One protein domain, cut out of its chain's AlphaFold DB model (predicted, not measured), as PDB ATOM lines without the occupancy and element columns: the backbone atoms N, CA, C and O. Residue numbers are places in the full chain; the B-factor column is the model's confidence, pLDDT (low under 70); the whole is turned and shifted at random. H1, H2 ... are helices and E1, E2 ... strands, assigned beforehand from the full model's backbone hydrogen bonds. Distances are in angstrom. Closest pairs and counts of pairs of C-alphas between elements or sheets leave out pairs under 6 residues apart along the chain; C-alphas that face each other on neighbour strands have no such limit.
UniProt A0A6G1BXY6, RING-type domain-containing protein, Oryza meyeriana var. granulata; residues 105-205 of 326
ATOM      1  N   GLU A 105      52.292  87.006 109.829       80.94
ATOM      2  CA  GLU A 105      50.991  86.424 109.479       80.94
ATOM      3  C   GLU A 105      50.052  87.454 108.843       80.94
ATOM      4  O   GLU A 105      49.397  87.147 107.852       80.94
ATOM      5  N   GLU A 106      49.993  88.676 109.372       82.69
ATOM      6  CA  GLU A 106      49.180  89.764 108.815       82.69
ATOM      7  C   GLU A 106      49.697  90.211 107.452       82.69
ATOM      8  O   GLU A 106      48.911  90.381 106.521       82.69
ATOM      9  N   LYS A 107      51.021  90.327 107.297       84.12
ATOM     10  CA  LYS A 107      51.666  90.601 106.006       84.12
ATOM     11  C   LYS A 107      51.365  89.482 105.013       84.12
ATOM     12  O   LYS A 107      51.014  89.735 103.865       84.12
ATOM     13  N   LEU A 108      51.439  88.232 105.462       81.75
ATOM     14  CA  LEU A 108      51.104  87.069 104.654       81.75
ATOM     15  C   LEU A 108      49.624  87.067 104.236       81.75
ATOM     16  O   LEU A 108      49.331  86.759 103.081       81.75
ATOM     17  N   LEU A 109      48.705  87.421 105.135       80.25
ATOM     18  CA  LEU A 109      47.285  87.573 104.827       80.25
ATOM     19  C   LEU A 109      47.053  88.736 103.865       80.25
ATOM     20  O   LEU A 109      46.356  88.543 102.884       80.25
ATOM     21  N   SER A 110      47.687  89.895 104.048       81.25
ATOM     22  CA  SER A 110      47.520  91.049 103.152       81.25
ATOM     23  C   SER A 110      48.022  90.765 101.729       81.25
ATOM     24  O   SER A 110      47.402  91.186 100.749       81.25
ATOM     25  N   LEU A 111      49.093  89.974 101.594       77.56
ATOM     26  CA  LEU A 111      49.571  89.464 100.306       77.56
ATOM     27  C   LEU A 111      48.612  88.428  99.689       77.56
ATOM     28  O   LEU A 111      48.621  88.236  98.470       77.56
ATOM     29  N   GLN A 112      47.783  87.763 100.503       74.06
ATOM     30  CA  GLN A 112      46.840  86.720 100.082       74.06
ATOM     31  C   GLN A 112      45.393  87.190  99.881       74.06
ATOM     32  O   GLN A 112      44.689  86.582  99.068       74.06
ATOM     33  N   ASP A 113      44.927  88.216 100.599       71.38
ATOM     34  CA  ASP A 113      43.518  88.603 100.716       71.38
ATOM     35  C   ASP A 113      43.029  89.327  99.440       71.38
ATOM     36  O   ASP A 113      42.939  90.541  99.299       71.38
ATOM     37  N   ARG A 114      42.821  88.510  98.408       54.56
ATOM     38  CA  ARG A 114      41.670  88.495  97.495       54.56
ATOM     39  C   ARG A 114      41.253  89.723  96.672       54.56
ATOM     40  O   ARG A 114      40.104  89.758  96.252       54.56
ATOM     41  N   ASN A 115      42.148  90.607  96.218       50.50
ATOM     42  CA  ASN A 115      41.830  91.383  94.987       50.50
ATOM     43  C   ASN A 115      42.991  91.861  94.095       50.50
ATOM     44  O   ASN A 115      42.744  92.410  93.023       50.50
ATOM     45  N   LYS A 116      44.257  91.577  94.435       52.03
ATOM     46  CA  LYS A 116      45.394  91.838  93.522       52.03
ATOM     47  C   LYS A 116      45.831  90.623  92.701       52.03
ATOM     48  O   LYS A 116      46.322  90.811  91.597       52.03
ATOM     49  N   VAL A 117      45.563  89.390  93.140       52.09
ATOM     50  CA  VAL A 117      45.899  88.163  92.379       52.09
ATOM     51  C   VAL A 117      45.103  88.061  91.063       52.09
ATOM     52  O   VAL A 117      45.655  87.648  90.048       52.09
ATOM     53  N   ARG A 118      43.849  88.547  91.024       51.16
ATOM     54  CA  ARG A 118      43.056  88.653  89.778       51.16
ATOM     55  C   ARG A 118      43.497  89.785  88.839       51.16
ATOM     56  O   ARG A 118      43.182  89.717  87.658       51.16
ATOM     57  N   GLN A 119      44.215  90.804  89.325       49.94
ATOM     58  CA  GLN A 119      44.808  91.846  88.469       49.94
ATOM     59  C   GLN A 119      46.268  91.542  88.086       49.94
ATOM     60  O   GLN A 119      46.739  91.980  87.040       49.94
ATOM     61  N   LEU A 120      46.977  90.738  88.884       51.75
ATOM     62  CA  LEU A 120      48.350  90.286  88.627       51.75
ATOM     63  C   LEU A 120      48.434  89.071  87.700       51.75
ATOM     64  O   LEU A 120      49.517  88.798  87.191       51.75
ATOM     65  N   SER A 121      47.316  88.411  87.391       51.78
ATOM     66  CA  SER A 121      47.217  87.520  86.225       51.78
ATOM     67  C   SER A 121      47.473  88.254  84.894       51.78
ATOM     68  O   SER A 121      47.782  87.609  83.900       51.78
ATOM     69  N   LYS A 122      47.424  89.600  84.882       54.97
ATOM     70  CA  LYS A 122      47.899  90.470  83.785       54.97
ATOM     71  C   LYS A 122      49.247  91.156  84.071       54.97
ATOM     72  O   LYS A 122      49.709  91.967  83.272       54.97
ATOM     73  N   GLY A 123      49.872  90.898  85.220       64.94
ATOM     74  CA  GLY A 123      51.180  91.452  85.570       64.94
ATOM     75  C   GLY A 123      52.310  90.700  84.867       64.94
ATOM     76  O   GLY A 123      52.212  89.496  84.652       64.94
ATOM     77  N   SER A 124      53.411  91.388  84.543       78.06
ATOM     78  CA  SER A 124      54.609  90.748  83.975       78.06
ATOM     79  C   SER A 124      55.054  89.551  84.822       78.06
ATOM     80  O   SER A 124      55.048  89.653  86.054       78.06
ATOM     81  N   PHE A 125      55.541  88.488  84.184       79.69
ATOM     82  CA  PHE A 125      56.037  87.276  84.844       79.69
ATOM     83  C   PHE A 125      56.984  87.561  86.029       79.69
ATOM     84  O   PHE A 125      56.790  87.036  87.122       79.69
ATOM     85  N   ALA A 126      57.909  88.519  85.880       79.12
ATOM     86  CA  ALA A 126      58.822  88.952  86.944       79.12
ATOM     87  C   ALA A 126      58.114  89.430  88.232       79.12
ATOM     88  O   ALA A 126      58.536  89.103  89.339       79.12
ATOM     89  N   ARG A 127      56.999  90.164  88.111       79.56
ATOM     90  CA  ARG A 127      56.211  90.627  89.270       79.56
ATOM     91  C   ARG A 127      55.560  89.457  90.005       79.56
ATOM     92  O   ARG A 127      55.513  89.463  91.231       79.56
ATOM     93  N   ARG A 128      55.083  88.452  89.263       81.31
ATOM     94  CA  ARG A 128      54.488  87.237  89.837       81.31
ATOM     95  C   ARG A 128      55.529  86.401  90.578       81.31
ATOM     96  O   ARG A 128      55.239  85.946  91.679       81.31
ATOM     97  N   ILE A 129      56.738  86.265  90.022       82.50
ATOM     98  CA  ILE A 129      57.872  85.614  90.700       82.50
ATOM     99  C   ILE A 129      58.211  86.342  92.000       82.50
ATOM    100  O   ILE A 129      58.291  85.700  93.041       82.50
ATOM    101  N   ASN A 130      58.372  87.668  91.961       82.06
ATOM    102  CA  ASN A 130      58.723  88.443  93.153       82.06
ATOM    103  C   ASN A 130      57.686  88.266  94.267       82.06
ATOM    104  O   ASN A 130      58.059  87.989  95.404       82.06
ATOM    105  N   LEU A 131      56.395  88.318  93.928       82.31
ATOM    106  CA  LEU A 131      55.321  88.060  94.886       82.31
ATOM    107  C   LEU A 131      55.366  86.623  95.433       82.31
ATOM    108  O   LEU A 131      55.226  86.409  96.635       82.31
ATOM    109  N   ALA A 132      55.574  85.623  94.572       82.75
ATOM    110  CA  ALA A 132      55.677  84.229  95.002       82.75
ATOM    111  C   ALA A 132      56.889  83.990  95.919       82.75
ATOM    112  O   ALA A 132      56.786  83.224  96.881       82.75
ATOM    113  N   ASN A 133      58.012  84.658  95.648       84.56
ATOM    114  CA  ASN A 133      59.212  84.622  96.476       84.56
ATOM    115  C   ASN A 133      58.974  85.295  97.828       84.56
ATOM    116  O   ASN A 133      59.324  84.710  98.847       84.56
ATOM    117  N   GLU A 134      58.322  86.460  97.862       85.12
ATOM    118  CA  GLU A 134      57.993  87.163  99.106       85.12
ATOM    119  C   GLU A 134      57.076  86.318 100.002       85.12
ATOM    120  O   GLU A 134      57.390  86.079 101.167       85.12
ATOM    121  N   ILE A 135      56.002  85.751  99.436       84.00
ATOM    122  CA  ILE A 135      55.108  84.835 100.162       84.00
ATOM    123  C   ILE A 135      55.882  83.609 100.666       84.00
ATOM    124  O   ILE A 135      55.707  83.195 101.812       84.00
ATOM    125  N   SER A 136      56.736  83.011  99.828       84.50
ATOM    126  CA  SER A 136      57.531  81.835 100.214       84.50
ATOM    127  C   SER A 136      58.534  82.160 101.321       84.50
ATOM    128  O   SER A 136      58.698  81.359 102.236       84.50
ATOM    129  N   SER A 137      59.157  83.338 101.272       86.12
ATOM    130  CA  SER A 137      60.085  83.819 102.294       86.12
ATOM    131  C   SER A 137      59.379  83.997 103.635       86.12
ATOM    132  O   SER A 137      59.860  83.500 104.647       86.12
ATOM    133  N   ILE A 138      58.212  84.652 103.650       83.44
ATOM    134  CA  ILE A 138      57.446  84.860 104.886       83.44
ATOM    135  C   ILE A 138      56.992  83.518 105.475       83.44
ATOM    136  O   ILE A 138      57.107  83.304 106.679       83.44
ATOM    137  N   LYS A 139      56.540  82.576 104.637       82.38
ATOM    138  CA  LYS A 139      56.207  81.215 105.091       82.38
ATOM    139  C   LYS A 139      57.383  80.501 105.730       82.38
ATOM    140  O   LYS A 139      57.193  79.801 106.717       82.38
ATOM    141  N   GLU A 140      58.563  80.626 105.136       84.69
ATOM    142  CA  GLU A 140      59.748  79.969 105.666       84.69
ATOM    143  C   GLU A 140      60.110  80.543 107.033       84.69
ATOM    144  O   GLU A 140      60.292  79.771 107.968       84.69
ATOM    145  N   VAL A 141      60.071  81.872 107.186       82.75
ATOM    146  CA  VAL A 141      60.255  82.544 108.483       82.75
ATOM    147  C   VAL A 141      59.258  82.022 109.522       82.75
ATOM    148  O   VAL A 141      59.671  81.639 110.614       82.75
ATOM    149  N   LEU A 142      57.971  81.933 109.172       81.38
ATOM    150  CA  LEU A 142      56.920  81.404 110.053       81.38
ATOM    151  C   LEU A 142      57.098  79.917 110.398       81.38
ATOM    152  O   LEU A 142      56.632  79.457 111.436       81.38
ATOM    153  N   ARG A 143      57.750  79.146 109.523       81.19
ATOM    154  CA  ARG A 143      58.003  77.713 109.716       81.19
ATOM    155  C   ARG A 143      59.227  77.464 110.589       81.19
ATOM    156  O   ARG A 143      59.216  76.548 111.410       81.19
ATOM    157  N   SER A 144      60.296  78.225 110.371       82.06
ATOM    158  CA  SER A 144      61.609  77.970 110.963       82.06
ATOM    159  C   SER A 144      61.892  78.808 112.206       82.06
ATOM    160  O   SER A 144      62.852  78.515 112.919       82.06
ATOM    161  N   SER A 145      61.094  79.843 112.479       86.00
ATOM    162  CA  SER A 145      61.335  80.769 113.586       86.00
ATOM    163  C   SER A 145      60.056  81.214 114.285       86.00
ATOM    164  O   SER A 145      58.970  81.200 113.715       86.00
ATOM    165  N   VAL A 146      60.210  81.615 115.543       86.19
ATOM    166  CA  VAL A 146      59.149  82.133 116.405       86.19
ATOM    167  C   VAL A 146      59.647  83.422 117.041       86.19
ATOM    168  O   VAL A 146      60.767  83.479 117.551       86.19
ATOM    169  N   LEU A 147      58.832  84.474 116.994       84.62
ATOM    170  CA  LEU A 147      59.176  85.754 117.608       84.62
ATOM    171  C   LEU A 147      59.006  85.671 119.126       84.62
ATOM    172  O   LEU A 147      58.020  85.132 119.627       84.62
ATOM    173  N   CYS A 148      59.949  86.244 119.871       85.06
ATOM    174  CA  CYS A 148      59.790  86.402 121.307       85.06
ATOM    175  C   CYS A 148      58.591  87.326 121.596       85.06
ATOM    176  O   CYS A 148      58.621  88.485 121.176       85.06
ATOM    177  N   PRO A 149      57.600  86.897 122.398       85.81
ATOM    178  CA  PRO A 149      56.399  87.691 122.684       85.81
ATOM    179  C   PRO A 149      56.671  88.943 123.531       85.81
ATOM    180  O   PRO A 149      55.769  89.739 123.763       85.81
ATOM    181  N   HIS A 150      57.900  89.113 124.028       80.94
ATOM    182  CA  HIS A 150      58.278  90.231 124.889       80.94
ATOM    183  C   HIS A 150      59.168  91.272 124.215       80.94
ATOM    184  O   HIS A 150      59.146  92.423 124.628       80.94
ATOM    185  N   CYS A 151      60.002  90.866 123.256       76.31
ATOM    186  CA  CYS A 151      60.990  91.757 122.634       76.31
ATOM    187  C   CYS A 151      61.080  91.614 121.111       76.31
ATOM    188  O   CYS A 151      61.926  92.246 120.493       76.31
ATOM    189  N   GLY A 152      60.269  90.746 120.497       76.19
ATOM    190  CA  GLY A 152      60.222  90.585 119.043       76.19
ATOM    191  C   GLY A 152      61.432  89.886 118.416       76.19
ATOM    192  O   GLY A 152      61.425  89.650 117.213       76.19
ATOM    193  N   THR A 153      62.459  89.504 119.185       79.94
ATOM    194  CA  THR A 153      63.608  88.758 118.647       79.94
ATOM    195  C   THR A 153      63.151  87.435 118.028       79.94
ATOM    196  O   THR A 153      62.506  86.635 118.705       79.94
ATOM    197  N   ALA A 154      63.502  87.195 116.763       85.94
ATOM    198  CA  ALA A 154      63.237  85.932 116.079       85.94
ATOM    199  C   ALA A 154      64.149  84.825 116.615       85.94
ATOM    200  O   ALA A 154      65.368  84.979 116.670       85.94
ATOM    201  N   ILE A 155      63.551  83.706 117.014       86.44
ATOM    202  CA  ILE A 155      64.245  82.574 117.620       86.44
ATOM    203  C   ILE A 155      63.962  81.352 116.755       86.44
ATOM    204  O   ILE A 155      62.805  81.036 116.497       86.44
ATOM    205  N   SER A 156      65.011  80.667 116.305       87.69
ATOM    206  CA  SER A 156      64.920  79.373 115.622       87.69
ATOM    207  C   SER A 156      65.297  78.243 116.577       87.69
ATOM    208  O   SER A 156      66.271  78.371 117.321       87.69
ATOM    209  N   ARG A 157      64.577  77.122 116.529       83.75
ATOM    210  CA  ARG A 157      64.952  75.881 117.224       83.75
ATOM    211  C   ARG A 157      65.548  74.878 116.246       83.75
ATOM    212  O   ARG A 157      65.053  74.744 115.129       83.75
ATOM    213  N   VAL A 158      66.563  74.149 116.697       72.56
ATOM    214  CA  VAL A 158      67.107  72.994 115.970       72.56
ATOM    215  C   VAL A 158      66.466  71.717 116.516       72.56
ATOM    216  O   VAL A 158      65.874  70.965 115.753       72.56
ATOM    217  N   GLU A 159      66.470  71.541 117.841       71.75
ATOM    218  CA  GLU A 159      65.833  70.432 118.568       71.75
ATOM    219  C   GLU A 159      65.434  70.890 119.990       71.75
ATOM    220  O   GLU A 159      65.820  71.979 120.422       71.75
ATOM    221  N   GLY A 160      64.670  70.077 120.729       75.94
ATOM    222  CA  GLY A 160      64.393  70.293 122.158       75.94
ATOM    223  C   GLY A 160      62.950  70.673 122.523       75.94
ATOM    224  O   GLY A 160      62.013  70.528 121.738       75.94
ATOM    225  N   CYS A 161      62.770  71.114 123.774       81.25
ATOM    226  CA  CYS A 161      61.468  71.404 124.380       81.25
ATOM    227  C   CYS A 161      60.862  72.729 123.882       81.25
ATOM    228  O   CYS A 161      61.569  73.684 123.572       81.25
ATOM    229  N   ASN A 162      59.528  72.816 123.877       85.44
ATOM    230  CA  ASN A 162      58.806  74.054 123.578       85.44
ATOM    231  C   ASN A 162      58.975  75.134 124.662       85.44
ATOM    232  O   ASN A 162      58.704  76.291 124.379       85.44
ATOM    233  N   HIS A 163      59.375  74.805 125.890       87.56
ATOM    234  CA  HIS A 163      59.622  75.804 126.932       87.56
ATOM    235  C   HIS A 163      61.001  76.432 126.707       87.56
ATOM    236  O   HIS A 163      62.020  75.788 126.940       87.56
ATOM    237  N   MET A 164      61.033  77.685 126.254       87.62
ATOM    238  CA  MET A 164      62.269  78.396 125.932       87.62
ATOM    239  C   MET A 164      62.400  79.701 126.713       87.62
ATOM    240  O   MET A 164      61.411  80.317 127.098       87.62
ATOM    241  N   ILE A 165      63.639  80.144 126.919       87.25
ATOM    242  CA  ILE A 165      63.970  81.448 127.503       87.25
ATOM    243  C   ILE A 165      64.632  82.285 126.412       87.25
ATOM    244  O   ILE A 165      65.600  81.849 125.790       87.25
ATOM    245  N   CYS A 166      64.118  83.490 126.161       85.69
ATOM    246  CA  CYS A 166      64.699  84.377 125.156       85.69
ATOM    247  C   CYS A 166      66.127  84.785 125.555       85.69
ATOM    248  O   CYS A 166      66.339  85.292 126.654       85.69
ATOM    249  N   HIS A 167      67.112  84.627 124.669       82.62
ATOM    250  CA  HIS A 167      68.490  85.026 124.979       82.62
ATOM    251  C   HIS A 167      68.657  86.550 125.101       82.62
ATOM    252  O   HIS A 167      69.565  87.002 125.796       82.62
ATOM    253  N   ASN A 168      67.798  87.320 124.423       80.00
ATOM    254  CA  ASN A 168      67.844  88.778 124.397       80.00
ATOM    255  C   ASN A 168      67.223  89.369 125.673       80.00
ATOM    256  O   ASN A 168      67.908  90.019 126.452       80.00
ATOM    257  N   CYS A 169      65.945  89.074 125.949       82.88
ATOM    258  CA  CYS A 169      65.228  89.660 127.090       82.88
ATOM    259  C   CYS A 169      65.115  88.755 128.329       82.88
ATOM    260  O   CYS A 169      64.528  89.166 129.327       82.88
ATOM    261  N   ARG A 170      65.625  87.516 128.272       86.12
ATOM    262  CA  ARG A 170      65.628  86.526 129.372       86.12
ATOM    263  C   ARG A 170      64.254  86.107 129.910       86.12
ATOM    264  O   ARG A 170      64.184  85.443 130.939       86.12
ATOM    265  N   LYS A 171      63.162  86.417 129.204       86.62
ATOM    266  CA  LYS A 171      61.801  86.018 129.599       86.62
ATOM    267  C   LYS A 171      61.397  84.656 129.001       86.62
ATOM    268  O   LYS A 171      61.763  84.380 127.850       86.62
ATOM    269  N   PRO A 172      60.665  83.809 129.756       88.88
ATOM    270  CA  PRO A 172      60.232  82.491 129.305       88.88
ATOM    271  C   PRO A 172      59.009  82.568 128.379       88.88
ATOM    272  O   PRO A 172      58.076  83.338 128.601       88.88
ATOM    273  N   PHE A 173      58.992  81.735 127.344       90.00
ATOM    274  CA  PHE A 173      57.903  81.636 126.379       90.00
ATOM    275  C   PHE A 173      57.801  80.214 125.808       90.00
ATOM    276  O   PHE A 173      58.726  79.406 125.910       90.00
ATOM    277  N   CYS A 174      56.656  79.895 125.213       88.88
ATOM    278  CA  CYS A 174      56.445  78.643 124.510       88.88
ATOM    279  C   CYS A 174      56.824  78.816 123.038       88.88
ATOM    280  O   CYS A 174      56.161  79.551 122.315       88.88
ATOM    281  N   TYR A 175      57.838  78.104 122.558       87.00
ATOM    282  CA  TYR A 175      58.191  78.066 121.143       87.00
ATOM    283  C   TYR A 175      57.090  77.418 120.297       87.00
ATOM    284  O   TYR A 175      56.894  77.794 119.153       87.00
ATOM    285  N   GLY A 176      56.343  76.454 120.843       84.12
ATOM    286  CA  GLY A 176      55.267  75.788 120.107       84.12
ATOM    287  C   GLY A 176      54.203  76.775 119.622       84.12
ATOM    288  O   GLY A 176      53.938  76.848 118.429       84.12
ATOM    289  N   CYS A 177      53.625  77.550 120.544       83.81
ATOM    290  CA  CYS A 177      52.553  78.501 120.235       83.81
ATOM    291  C   CYS A 177      52.996  79.974 120.146       83.81
ATOM    292  O   CYS A 177      52.171  80.836 119.858       83.81
ATOM    293  N   GLY A 178      54.259  80.292 120.441       84.31
ATOM    294  CA  GLY A 178      54.805  81.655 120.430       84.31
ATOM    295  C   GLY A 178      54.374  82.559 121.591       84.31
ATOM    296  O   GLY A 178      54.760  83.725 121.625       84.31
ATOM    297  N   LYS A 179      53.590  82.060 122.557       86.25
ATOM    298  CA  LYS A 179      53.059  82.869 123.669       86.25
ATOM    299  C   LYS A 179      53.968  82.871 124.890       86.25
ATOM    300  O   LYS A 179      54.715  81.924 125.138       86.25
ATOM    301  N   ALA A 180      53.877  83.941 125.675       86.75
ATOM    302  CA  ALA A 180      54.569  84.049 126.949       86.75
ATOM    303  C   ALA A 180      54.064  82.974 127.926       86.75
ATOM    304  O   ALA A 180      52.888  82.600 127.907       86.75
ATOM    305  N   LEU A 181      54.966  82.441 128.751       82.06
ATOM    306  CA  LEU A 181      54.599  81.409 129.716       82.06
ATOM    307  C   LEU A 181      54.035  82.057 130.980       82.06
ATOM    308  O   LEU A 181      54.675  82.901 131.610       82.06
ATOM    309  N   HIS A 182      52.820  81.649 131.340       73.62
ATOM    310  CA  HIS A 182      52.107  82.080 132.539       73.62
ATOM    311  C   HIS A 182      51.459  80.855 133.202       73.62
ATOM    312  O   HIS A 182      51.090  79.925 132.480       73.62
ATOM    313  N   PRO A 183      51.229  80.858 134.529       65.56
ATOM    314  CA  PRO A 183      50.607  79.734 135.242       65.56
ATOM    315  C   PRO A 183      49.226  79.299 134.713       65.56
ATOM    316  O   PRO A 183      48.791  78.189 134.994       65.56
ATOM    317  N   GLY A 184      48.535  80.151 133.943       63.12
ATOM    318  CA  GLY A 184      47.224  79.866 133.347       63.12
ATOM    319  C   GLY A 184      47.238  79.278 131.928       63.12
ATOM    320  O   GLY A 184      46.164  79.052 131.372       63.12
ATOM    321  N   LEU A 185      48.400  79.047 131.301       64.06
ATOM    322  CA  LEU A 185      48.454  78.463 129.954       64.06
ATOM    323  C   LEU A 185      48.275  76.936 130.036       64.06
ATOM    324  O   LEU A 185      49.216  76.207 130.351       64.06
ATOM    325  N   SER A 186      47.069  76.443 129.746       70.75
ATOM    326  CA  SER A 186      46.809  75.002 129.681       70.75
ATOM    327  C   SER A 186      47.427  74.369 128.424       70.75
ATOM    328  O   SER A 186      47.562  75.013 127.378       70.75
ATOM    329  N   SER A 187      47.774  73.079 128.509       74.25
ATOM    330  CA  SER A 187      48.264  72.289 127.362       74.25
ATOM    331  C   SER A 187      47.286  72.329 126.175       74.25
ATOM    332  O   SER A 187      47.696  72.426 125.018       74.25
ATOM    333  N   GLU A 188      45.983  72.360 126.467       75.50
ATOM    334  CA  GLU A 188      44.911  72.454 125.473       75.50
ATOM    335  C   GLU A 188      44.903  73.792 124.728       75.50
ATOM    336  O   GLU A 188      44.833  73.815 123.498       75.50
ATOM    337  N   GLN A 189      45.067  74.910 125.441       77.81
ATOM    338  CA  GLN A 189      45.141  76.229 124.808       77.81
ATOM    339  C   GLN A 189      46.360  76.332 123.880       77.81
ATOM    340  O   GLN A 189      46.259  76.856 122.772       77.81
ATOM    341  N   CYS A 190      47.496  75.764 124.299       79.19
ATOM    342  CA  CYS A 190      48.714  75.710 123.493       79.19
ATOM    343  C   CYS A 190      48.521  74.913 122.190       79.19
ATOM    344  O   CYS A 190      48.997  75.345 121.138       79.19
ATOM    345  N   ARG A 191      47.795  73.786 122.233       80.62
ATOM    346  CA  ARG A 191      47.473  72.990 121.036       80.62
ATOM    347  C   ARG A 191      46.595  73.768 120.055       80.62
ATOM    348  O   ARG A 191      46.921  73.829 118.873       80.62
ATOM    349  N   ILE A 192      45.536  74.414 120.543       79.69
ATOM    350  CA  ILE A 192      44.630  75.226 119.712       79.69
ATOM    351  C   ILE A 192      45.393  76.379 119.044       79.69
ATOM    352  O   ILE A 192      45.209  76.660 117.860       79.69
ATOM    353  N   ASP A 193      46.281  77.044 119.784       76.94
ATOM    354  CA  ASP A 193      47.096  78.135 119.247       76.94
ATOM    355  C   ASP A 193      48.059  77.657 118.147       76.94
ATOM    356  O   ASP A 193      48.219  78.336 117.133       76.94
ATOM    357  N   GLN A 194      48.651  76.468 118.311       75.94
ATOM    358  CA  GLN A 194      49.486  75.833 117.285       75.94
ATOM    359  C   GLN A 194      48.690  75.491 116.021       75.94
ATOM    360  O   GLN A 194      49.143  75.765 114.908       75.94
ATOM    361  N   GLU A 195      47.492  74.927 116.175       73.12
ATOM    362  CA  GLU A 195      46.614  74.582 115.052       73.12
ATOM    363  C   GLU A 195      46.154  75.831 114.288       73.12
ATOM    364  O   GLU A 195      46.226  75.871 113.058       73.12
ATOM    365  N   ASN A 196      45.769  76.892 115.002       69.44
ATOM    366  CA  ASN A 196      45.397  78.175 114.401       69.44
ATOM    367  C   ASN A 196      46.551  78.814 113.616       69.44
ATOM    368  O   ASN A 196      46.319  79.432 112.572       69.44
ATOM    369  N   LEU A 197      47.788  78.663 114.095       66.56
ATOM    370  CA  LEU A 197      48.976  79.128 113.383       66.56
ATOM    371  C   LEU A 197      49.188  78.323 112.091       66.56
ATOM    372  O   LEU A 197      49.409  78.907 111.034       66.56
ATOM    373  N   ALA A 198      49.024  76.998 112.138       64.38
ATOM    374  CA  ALA A 198      49.161  76.128 110.970       64.38
ATOM    375  C   ALA A 198      48.087  76.385 109.891       64.38
ATOM    376  O   ALA A 198      48.393  76.372 108.696       64.38
ATOM    377  N   MET A 199      46.837  76.663 110.284       58.72
ATOM    378  CA  MET A 199      45.733  76.898 109.340       58.72
ATOM    379  C   MET A 199      45.858  78.221 108.561       58.72
ATOM    380  O   MET A 199      45.419  78.293 107.412       58.72
ATOM    381  N   LYS A 200      46.509  79.251 109.123       55.53
ATOM    382  CA  LYS A 200      46.721  80.559 108.463       55.53
ATOM    383  C   LYS A 200      47.812  80.548 107.375       55.53
ATOM    384  O   LYS A 200      47.921  81.493 106.597       55.53
ATOM    385  N   VAL A 201      48.602  79.474 107.270       53.47
ATOM    386  CA  VAL A 201      49.817  79.393 106.425       53.47
ATOM    387  C   VAL A 201      49.561  78.721 105.059       53.47
ATOM    388  O   VAL A 201      50.498  78.359 104.340       53.47
ATOM    389  N   ASN A 202      48.301  78.580 104.623       57.16
ATOM    390  CA  ASN A 202      47.966  77.803 103.420       57.16
ATOM    391  C   ASN A 202      47.528  78.592 102.157       57.16
ATOM    392  O   ASN A 202      46.422  78.386 101.660       57.16
ATOM    393  N   PRO A 203      48.407  79.379 101.505       58.59
ATOM    394  CA  PRO A 203      48.249  79.716 100.095       58.59
ATOM    395  C   PRO A 203      49.043  78.716  99.254       58.59
ATOM    396  O   PRO A 203      50.247  78.866  99.026       58.59
ATOM    397  N   SER A 204      48.386  77.637  98.842       61.41
ATOM    398  CA  SER A 204      49.043  76.567  98.085       61.41
ATOM    399  C   SER A 204      49.010  76.771  96.573       61.41
ATOM    400  O   SER A 204      49.959  76.381  95.904       61.41
ATOM    401  N   ASN A 205      47.959  77.377  96.017       69.25
ATOM    402  CA  ASN A 205      47.715  77.263  94.573       69.25
ATOM    403  C   ASN A 205      48.524  78.275  93.745       69.25
ATOM    404  O   ASN A 205      49.251  77.862  92.851       69.25
TER     405      ASN A 205
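Overview. This is residues 105 to 205 of the 326 residues of the protein "RING-type domain-containing protein" of Oryza meyeriana var. granulata (UniProt A0A6G1BXY6). This is a long, loose model in which the long helix H3 reaches out from a head of loops, with the short helix H1 folded back beside part of it and tiny H2 at the turn between them. The head, residues 145 to 186, holds one small hairpin of two strands, E1 and E2, and from it H4 runs back in roughly the direction opposite to H3. The printed part has 101 residues, with four named helices and two named strands in the order H1 H2 H3 E1 E2 H4; the class is mostly helix, and the one sheet, in the order E1 - E2, is antiparallel. The radius of gyration of the C-alphas is 16.6 A, and the elongated outline spans 52 by 27 by 22 A.

Along the chain. Begin at C-alpha 105, at (50.991, 86.424, 109.479); from there H1 runs through residues 105 to 112. H2 follows at residues 117 to 120. Find C-alpha 125 at (56.037, 87.276, 84.844), where H3 begins; it runs through residues 125 to 144, 28.3 A from first to last C-alpha. E1 is residues 163 to 165 and E2 is residues 172 to 174. H4, residues 187 to 199, covers 18.8 A and ends at C-alpha 199, at (45.733, 76.898, 109.340).

Arrangement. Look first at H1 and H3, which touch: the closest C-alphas, those of Leu 108 and Ile 135, are 6.4 A apart. They run opposite ways at a shallow tilt of 24 degrees, and H3 touches H1 with residues 135 to 142 alone. H1 and H2 meet only through their link. H2 is close to H3 but not clearly touching it; the closest C-alphas, those of Leu 120 and Arg 128, are 7.0 A apart. Farther along, residues 146 to 147 pair with residues 154 to 155, antiparallel. E1 and E2 then form a hairpin; N 164 and O 173 are 2.9 A apart and N 173 and O 164 2.8 A, both within hydrogen-bond range. H4 touches no helix and is apart from H1, H2, H3 and E1. In H1, H3 and H4 every O i to N i+4 pair is within hydrogen-bond range; H2 is too short for such a pair.

Size, cuts and confidence. The two C-alphas farthest apart, those of Lys 122 and Pro 183, stand 52.6 A from each other. Residues 121 to 127, of which 125 to 127 belong to H3, stand free. The links from H3 to E1, 18 residues, and from E2 to H4, 12 residues, are long, and the printed part has no cut. The mean pLDDT of the printed part is 76.5; look for values under 70 at residues 114 to 123, 183 to 185 and 196 to 205.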